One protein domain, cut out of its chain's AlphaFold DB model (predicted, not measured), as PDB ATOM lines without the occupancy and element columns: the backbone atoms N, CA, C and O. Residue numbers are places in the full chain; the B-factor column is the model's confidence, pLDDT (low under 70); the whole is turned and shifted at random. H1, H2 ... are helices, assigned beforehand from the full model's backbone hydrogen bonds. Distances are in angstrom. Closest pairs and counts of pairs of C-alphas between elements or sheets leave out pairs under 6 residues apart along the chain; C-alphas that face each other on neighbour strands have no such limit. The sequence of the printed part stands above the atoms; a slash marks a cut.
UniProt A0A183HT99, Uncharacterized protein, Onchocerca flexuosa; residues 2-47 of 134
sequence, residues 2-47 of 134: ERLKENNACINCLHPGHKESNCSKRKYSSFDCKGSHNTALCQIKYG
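Overview. This is residues 2 to 47 of the 134 residues of an uncharacterized protein of Onchocerca flexuosa (UniProt A0A183HT99). This is a flat model with little regular structure: a long looping chain in a rough U, with a short helix at each tip, H1 at one and H2 at the other. Residues 7 to 24 loop on the H1 side and residues 29 to 42 on the H2 side, and residues 25 to 28 cross between them. The printed part has 46 residues with two named helices, H1 then H2, and no named strand; the class is all helix, though named elements hold only 9 residues. It is compact, with a radius of gyration of the C-alphas of 10.6 A and spans of 29 by 22 by 11 A.

Along the chain. H1, residues 2 to 6, is 6.3 A long and begins at C-alpha 2 (9.891, -9.230, 40.286). H2, residues 43 to 46, is 5.3 A long and ends at C-alpha 46 (20.851, -4.580, 28.239).

Arrangement. H1 and H2 are apart, with no C-alpha of the one within 8 A of the other. In H1 every O i to N i+4 pair is within hydrogen-bond range; H2 is too short for such a pair, but its 1 O i to N i+3 pair is within range.

Size, cuts and confidence. The C-alphas farthest apart, of Gly 17 and Gly 47, are 30.0 A apart. The link from H1 to H2 is long, 36 residues, and the printed part has no cut. Mean pLDDT of the printed part is 80.6; residues 45 to 47 are under 70.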
ATOM      1  N   GLU A   2      11.215  -9.163  39.638       76.31
ATOM      2  CA  GLU A   2       9.891  -9.230  40.286       76.31
ATOM      3  C   GLU A   2       9.056 -10.450  39.848       76.31
ATOM      4  O   GLU A   2       8.711 -11.267  40.692       76.31
ATOM      5  N   ARG A   3       8.924 -10.705  38.535       79.75
ATOM      6  CA  ARG A   3       8.271 -11.929  38.015       79.75
ATOM      7  C   ARG A   3       8.892 -13.250  38.489       79.75
ATOM      8  O   ARG A   3       8.196 -14.253  38.587       79.75
ATOM      9  N   LEU A   4      10.200 -13.285  38.764       80.75
ATOM     10  CA  LEU A   4      10.833 -14.493  39.313       80.75
ATOM     11  C   LEU A   4      10.429 -14.704  40.773       80.75
ATOM     12  O   LEU A   4      10.245 -15.843  41.185       80.75
ATOM     13  N   LYS A   5      10.251 -13.619  41.539       81.75
ATOM     14  CA  LYS A   5       9.729 -13.687  42.910       81.75
ATOM     15  C   LYS A   5       8.271 -14.143  42.916       81.75
ATOM     16  O   LYS A   5       7.942 -15.046  43.674       81.75
ATOM     17  N   GLU A   6       7.440 -13.579  42.040       85.69
ATOM     18  CA  GLU A   6       6.027 -13.966  41.878       85.69
ATOM     19  C   GLU A   6       5.875 -15.452  41.530       85.69
ATOM     20  O   GLU A   6       5.041 -16.142  42.104       85.69
ATOM     21  N   ASN A   7       6.736 -15.964  40.647       82.69
ATOM     22  CA  ASN A   7       6.707 -17.362  40.215       82.69
ATOM     23  C   ASN A   7       7.533 -18.308  41.105       82.69
ATOM     24  O   ASN A   7       7.702 -19.474  40.752       82.69
ATOM     25  N   ASN A   8       8.089 -17.820  42.221       85.75
ATOM     26  CA  ASN A   8       8.992 -18.566  43.103       85.75
ATOM     27  C   ASN A   8      10.097 -19.329  42.335       85.75
ATOM     28  O   ASN A   8      10.359 -20.511  42.576       85.75
ATOM     29  N   ALA A   9      10.695 -18.645  41.359       87.94
ATOM     30  CA  ALA A   9      11.668 -19.187  40.425       87.94
ATOM     31  C   ALA A   9      13.104 -18.818  40.804       87.94
ATOM     32  O   ALA A   9      13.422 -17.688  41.183       87.94
ATOM     33  N   CYS A  10      13.990 -19.799  40.665       88.31
ATOM     34  CA  CYS A  10      15.406 -19.678  40.961       88.31
ATOM     35  C   CYS A  10      16.086 -18.687  40.010       88.31
ATOM     36  O   CYS A  10      15.998 -18.819  38.794       88.31
ATOM     37  N   ILE A  11      16.844 -17.728  40.542       84.94
ATOM     38  CA  ILE A  11      17.540 -16.716  39.724       84.94
ATOM     39  C   ILE A  11      18.739 -17.285  38.940       84.94
ATOM     40  O   ILE A  11      19.248 -16.646  38.022       84.94
ATOM     41  N   ASN A  12      19.168 -18.505  39.273       85.62
ATOM     42  CA  ASN A  12      20.249 -19.207  38.586       85.62
ATOM     43  C   ASN A  12      19.744 -19.982  37.356       85.62
ATOM     44  O   ASN A  12      20.233 -19.788  36.246       85.62
ATOM     45  N   CYS A  13      18.742 -20.850  37.535       87.81
ATOM     46  CA  CYS A  13      18.251 -21.735  36.472       87.81
ATOM     47  C   CYS A  13      16.850 -21.384  35.950       87.81
ATOM     48  O   CYS A  13      16.351 -22.081  35.073       87.81
ATOM     49  N   LEU A  14      16.204 -20.349  36.493       88.25
ATOM     50  CA  LEU A  14      14.872 -19.852  36.119       88.25
ATOM     51  C   LEU A  14      13.714 -20.847  36.334       88.25
ATOM     52  O   LEU A  14      12.598 -20.581  35.902       88.25
ATOM     53  N   HIS A  15      13.956 -21.962  37.032       88.25
ATOM     54  CA  HIS A  15      12.925 -22.953  37.349       88.25
ATOM     55  C   HIS A  15      12.281 -22.678  38.717       88.25
ATOM     56  O   HIS A  15      12.992 -22.281  39.647       88.25
ATOM     57  N   PRO A  16      10.965 -22.911  38.863       88.00
ATOM     58  CA  PRO A  16      10.261 -22.769  40.132       88.00
ATOM     59  C   PRO A  16      10.661 -23.837  41.162       88.00
ATOM     60  O   PRO A  16      11.265 -24.860  40.836       88.00
ATOM     61  N   GLY A  17      10.303 -23.592  42.425       85.88
ATOM     62  CA  GLY A  17      10.340 -24.602  43.492       85.88
ATOM     63  C   GLY A  17      11.634 -24.661  44.303       85.88
ATOM     64  O   GLY A  17      11.734 -25.464  45.226       85.88
ATOM     65  N   HIS A  18      12.618 -23.808  44.010       88.00
ATOM     66  CA  HIS A  18      13.830 -23.685  44.821       88.00
ATOM     67  C   HIS A  18      14.473 -22.294  44.711       88.00
ATOM     68  O   HIS A  18      14.261 -21.556  43.749       88.00
ATOM     69  N   LYS A  19      15.292 -21.943  45.710       83.81
ATOM     70  CA  LYS A  19      16.108 -20.718  45.734       83.81
ATOM     71  C   LYS A  19      17.485 -20.968  45.114       83.81
ATOM     72  O   LYS A  19      17.928 -22.111  45.046       83.81
ATOM     73  N   GLU A  20      18.198 -19.902  44.739       82.25
ATOM     74  CA  GLU A  20      19.578 -19.987  44.221       82.25
ATOM     75  C   GLU A  20      20.502 -20.806  45.132       82.25
ATOM     76  O   GLU A  20      21.276 -21.623  44.639       82.25
ATOM     77  N   SER A  21      20.381 -20.634  46.453       81.25
ATOM     78  CA  SER A  21      21.191 -21.349  47.445       81.25
ATOM     79  C   SER A  21      21.058 -22.870  47.361       81.25
ATOM     80  O   SER A  21      22.000 -23.576  47.703       81.25
ATOM     81  N   ASN A  22      19.908 -23.365  46.891       83.00
ATOM     82  CA  ASN A  22      19.561 -24.786  46.848       83.00
ATOM     83  C   ASN A  22      19.483 -25.294  45.398       83.00
ATOM     84  O   ASN A  22      18.845 -26.308  45.120       83.00
ATOM     85  N   CYS A  23      20.072 -24.562  44.450       86.19
ATOM     86  CA  CYS A  23      20.069 -24.945  43.047       86.19
ATOM     87  C   CYS A  23      21.109 -26.043  42.798       86.19
ATOM     88  O   CYS A  23      22.299 -25.840  43.013       86.19
ATOM     89  N   SER A  24      20.661 -27.194  42.291       84.69
ATOM     90  CA  SER A  24      21.535 -28.317  41.916       84.69
ATOM     91  C   SER A  24      22.318 -28.074  40.622       84.69
ATOM     92  O   SER A  24      23.233 -28.826  40.289       84.69
ATOM     93  N   LYS A  25      21.965 -27.030  39.863       83.25
ATOM     94  CA  LYS A  25      22.696 -26.621  38.661       83.25
ATOM     95  C   LYS A  25      23.908 -25.784  39.055       83.25
ATOM     96  O   LYS A  25      23.835 -24.970  39.974       83.25
ATOM     97  N   ARG A  26      25.006 -25.946  38.307       81.19
ATOM     98  CA  ARG A  26      26.208 -25.113  38.449       81.19
ATOM     99  C   ARG A  26      25.806 -23.636  38.478       81.19
ATOM    100  O   ARG A  26      24.949 -23.212  37.700       81.19
ATOM    101  N   LYS A  27      26.404 -22.863  39.386       76.12
ATOM    102  CA  LYS A  27      26.173 -21.417  39.453       76.12
ATOM    103  C   LYS A  27      26.585 -20.781  38.128       76.12
ATOM    104  O   LYS A  27      27.729 -20.934  37.699       76.12
ATOM    105  N   TYR A  28      25.642 -20.108  37.484       75.56
ATOM    106  CA  TYR A  28      25.902 -19.312  36.301       75.56
ATOM    107  C   TYR A  28      26.650 -18.057  36.734       75.56
ATOM    108  O   TYR A  28      26.169 -17.279  37.556       75.56
ATOM    109  N   SER A  29      27.842 -17.872  36.180       75.69
ATOM    110  CA  SER A  29      28.512 -16.581  36.178       75.69
ATOM    111  C   SER A  29      28.142 -15.878  34.881       75.69
ATOM    112  O   SER A  29      28.456 -16.387  33.800       75.69
ATOM    113  N   SER A  30      27.487 -14.725  34.967       77.81
ATOM    114  CA  SER A  30      27.264 -13.897  33.785       77.81
ATOM    115  C   SER A  30      28.608 -13.569  33.133       77.81
ATOM    116  O   SER A  30      29.544 -13.171  33.822       77.81
ATOM    117  N   PHE A  31      28.716 -13.734  31.816       77.00
ATOM    118  CA  PHE A  31      29.958 -13.459  31.093       77.00
ATOM    119  C   PHE A  31      30.331 -11.967  31.137       77.00
ATOM    120  O   PHE A  31      31.506 -11.626  31.227       77.00
ATOM    121  N   ASP A  32      29.334 -11.082  31.151       78.06
ATOM    122  CA  ASP A  32      29.531  -9.638  30.959       78.06
ATOM    123  C   ASP A  32      29.869  -8.916  32.257       78.06
ATOM    124  O   ASP A  32      30.680  -7.998  32.270       78.06
ATOM    125  N   CYS A  33      29.264  -9.339  33.370       80.88
ATOM    126  CA  CYS A  33      29.474  -8.703  34.671       80.88
ATOM    127  C   CYS A  33      30.140  -9.622  35.700       80.88
ATOM    128  O   CYS A  33      30.322  -9.217  36.846       80.88
ATOM    129  N   LYS A  34      30.429 -10.880  35.334       81.38
ATOM    130  CA  LYS A  34      30.994 -11.919  36.217       81.38
ATOM    131  C   LYS A  34      30.177 -12.186  37.493       81.38
ATOM    132  O   LYS A  34      30.683 -12.770  38.445       81.38
ATOM    133  N   GLY A  35      28.908 -11.776  37.520       79.00
ATOM    134  CA  GLY A  35      28.018 -11.931  38.672       79.00
ATOM    135  C   GLY A  35      27.375 -13.318  38.745       79.00
ATOM    136  O   GLY A  35      27.170 -13.949  37.710       79.00
ATOM    137  N   SER A  36      27.018 -13.765  39.956       77.56
ATOM    138  CA  SER A  36      26.282 -15.023  40.206       77.56
ATOM    139  C   SER A  36      24.809 -14.867  39.823       77.56
ATOM    140  O   SER A  36      23.958 -14.593  40.663       77.56
ATOM    141  N   HIS A  37      24.515 -14.928  38.529       80.69
ATOM    142  CA  HIS A  37      23.158 -14.957  37.992       80.69
ATOM    143  C   HIS A  37      23.160 -15.501  36.567       80.69
ATOM    144  O   HIS A  37      24.163 -15.455  35.850       80.69
ATOM    145  N   ASN A  38      21.991 -15.966  36.127       83.19
ATOM    146  CA  ASN A  38      21.780 -16.309  34.731       83.19
ATOM    147  C   ASN A  38      22.028 -15.092  33.828       83.19
ATOM    148  O   ASN A  38      21.472 -14.026  34.077       83.19
ATOM    149  N   THR A  39      22.788 -15.252  32.744       81.31
ATOM    150  CA  THR A  39      23.105 -14.174  31.792       81.31
ATOM    151  C   THR A  39      21.871 -13.433  31.264       81.31
ATOM    152  O   THR A  39      21.948 -12.231  31.019       81.31
ATOM    153  N   ALA A  40      20.712 -14.095  31.159       79.50
ATOM    154  CA  ALA A  40      19.452 -13.463  30.761       79.50
ATOM    155  C   ALA A  40      18.971 -12.368  31.734       79.50
ATOM    156  O   ALA A  40      18.172 -11.518  31.350       79.50
ATOM    157  N   LEU A  41      19.452 -12.373  32.981       82.12
ATOM    158  CA  LEU A  41      19.130 -11.392  34.021       82.12
ATOM    159  C   LEU A  41      20.180 -10.278  34.142       82.12
ATOM    160  O   LEU A  41      20.016  -9.379  34.968       82.12
ATOM    161  N   CYS A  42      21.261 -10.334  33.358       82.75
ATOM    162  CA  CYS A  42      22.360  -9.387  33.472       82.75
ATOM    163  C   CYS A  42      21.970  -8.022  32.903       82.75
ATOM    164  O   CYS A  42      21.853  -7.854  31.694       82.75
ATOM    165  N   GLN A  43      21.817  -7.024  33.774       75.44
ATOM    166  CA  GLN A  43      21.447  -5.661  33.375       75.44
ATOM    167  C   GLN A  43      22.513  -4.980  32.502       75.44
ATOM    168  O   GLN A  43      22.173  -4.119  31.697       75.44
ATOM    169  N   ILE A  44      23.782  -5.396  32.611       72.12
ATOM    170  CA  ILE A  44      24.884  -4.842  31.809       72.12
ATOM    171  C   ILE A  44      24.738  -5.210  30.326       72.12
ATOM    172  O   ILE A  44      24.988  -4.365  29.471       72.12
ATOM    173  N   LYS A  45      24.251  -6.422  30.003       63.25
ATOM    174  CA  LYS A  45      23.959  -6.810  28.609       63.25
ATOM    175  C   LYS A  45      22.901  -5.933  27.944       63.25
ATOM    176  O   LYS A  45      22.914  -5.790  26.728       63.25
ATOM    177  N   TYR A  46      21.984  -5.371  28.727       65.12
ATOM    178  CA  TYR A  46      20.851  -4.580  28.239       65.12
ATOM    179  C   TYR A  46      21.010  -3.086  28.554       65.12
ATOM    180  O   TYR A  46      20.013  -2.409  28.788       65.12
ATOM    181  N   GLY A  47      22.256  -2.601  28.631       52.34
ATOM    182  CA  GLY A  47      22.637  -1.289  29.155       52.34
ATOM    183  C   GLY A  47      21.653  -0.134  28.898       52.34
ATOM    184  O   GLY A  47      21.278   0.151  27.766       52.34
TER     185      GLY A  47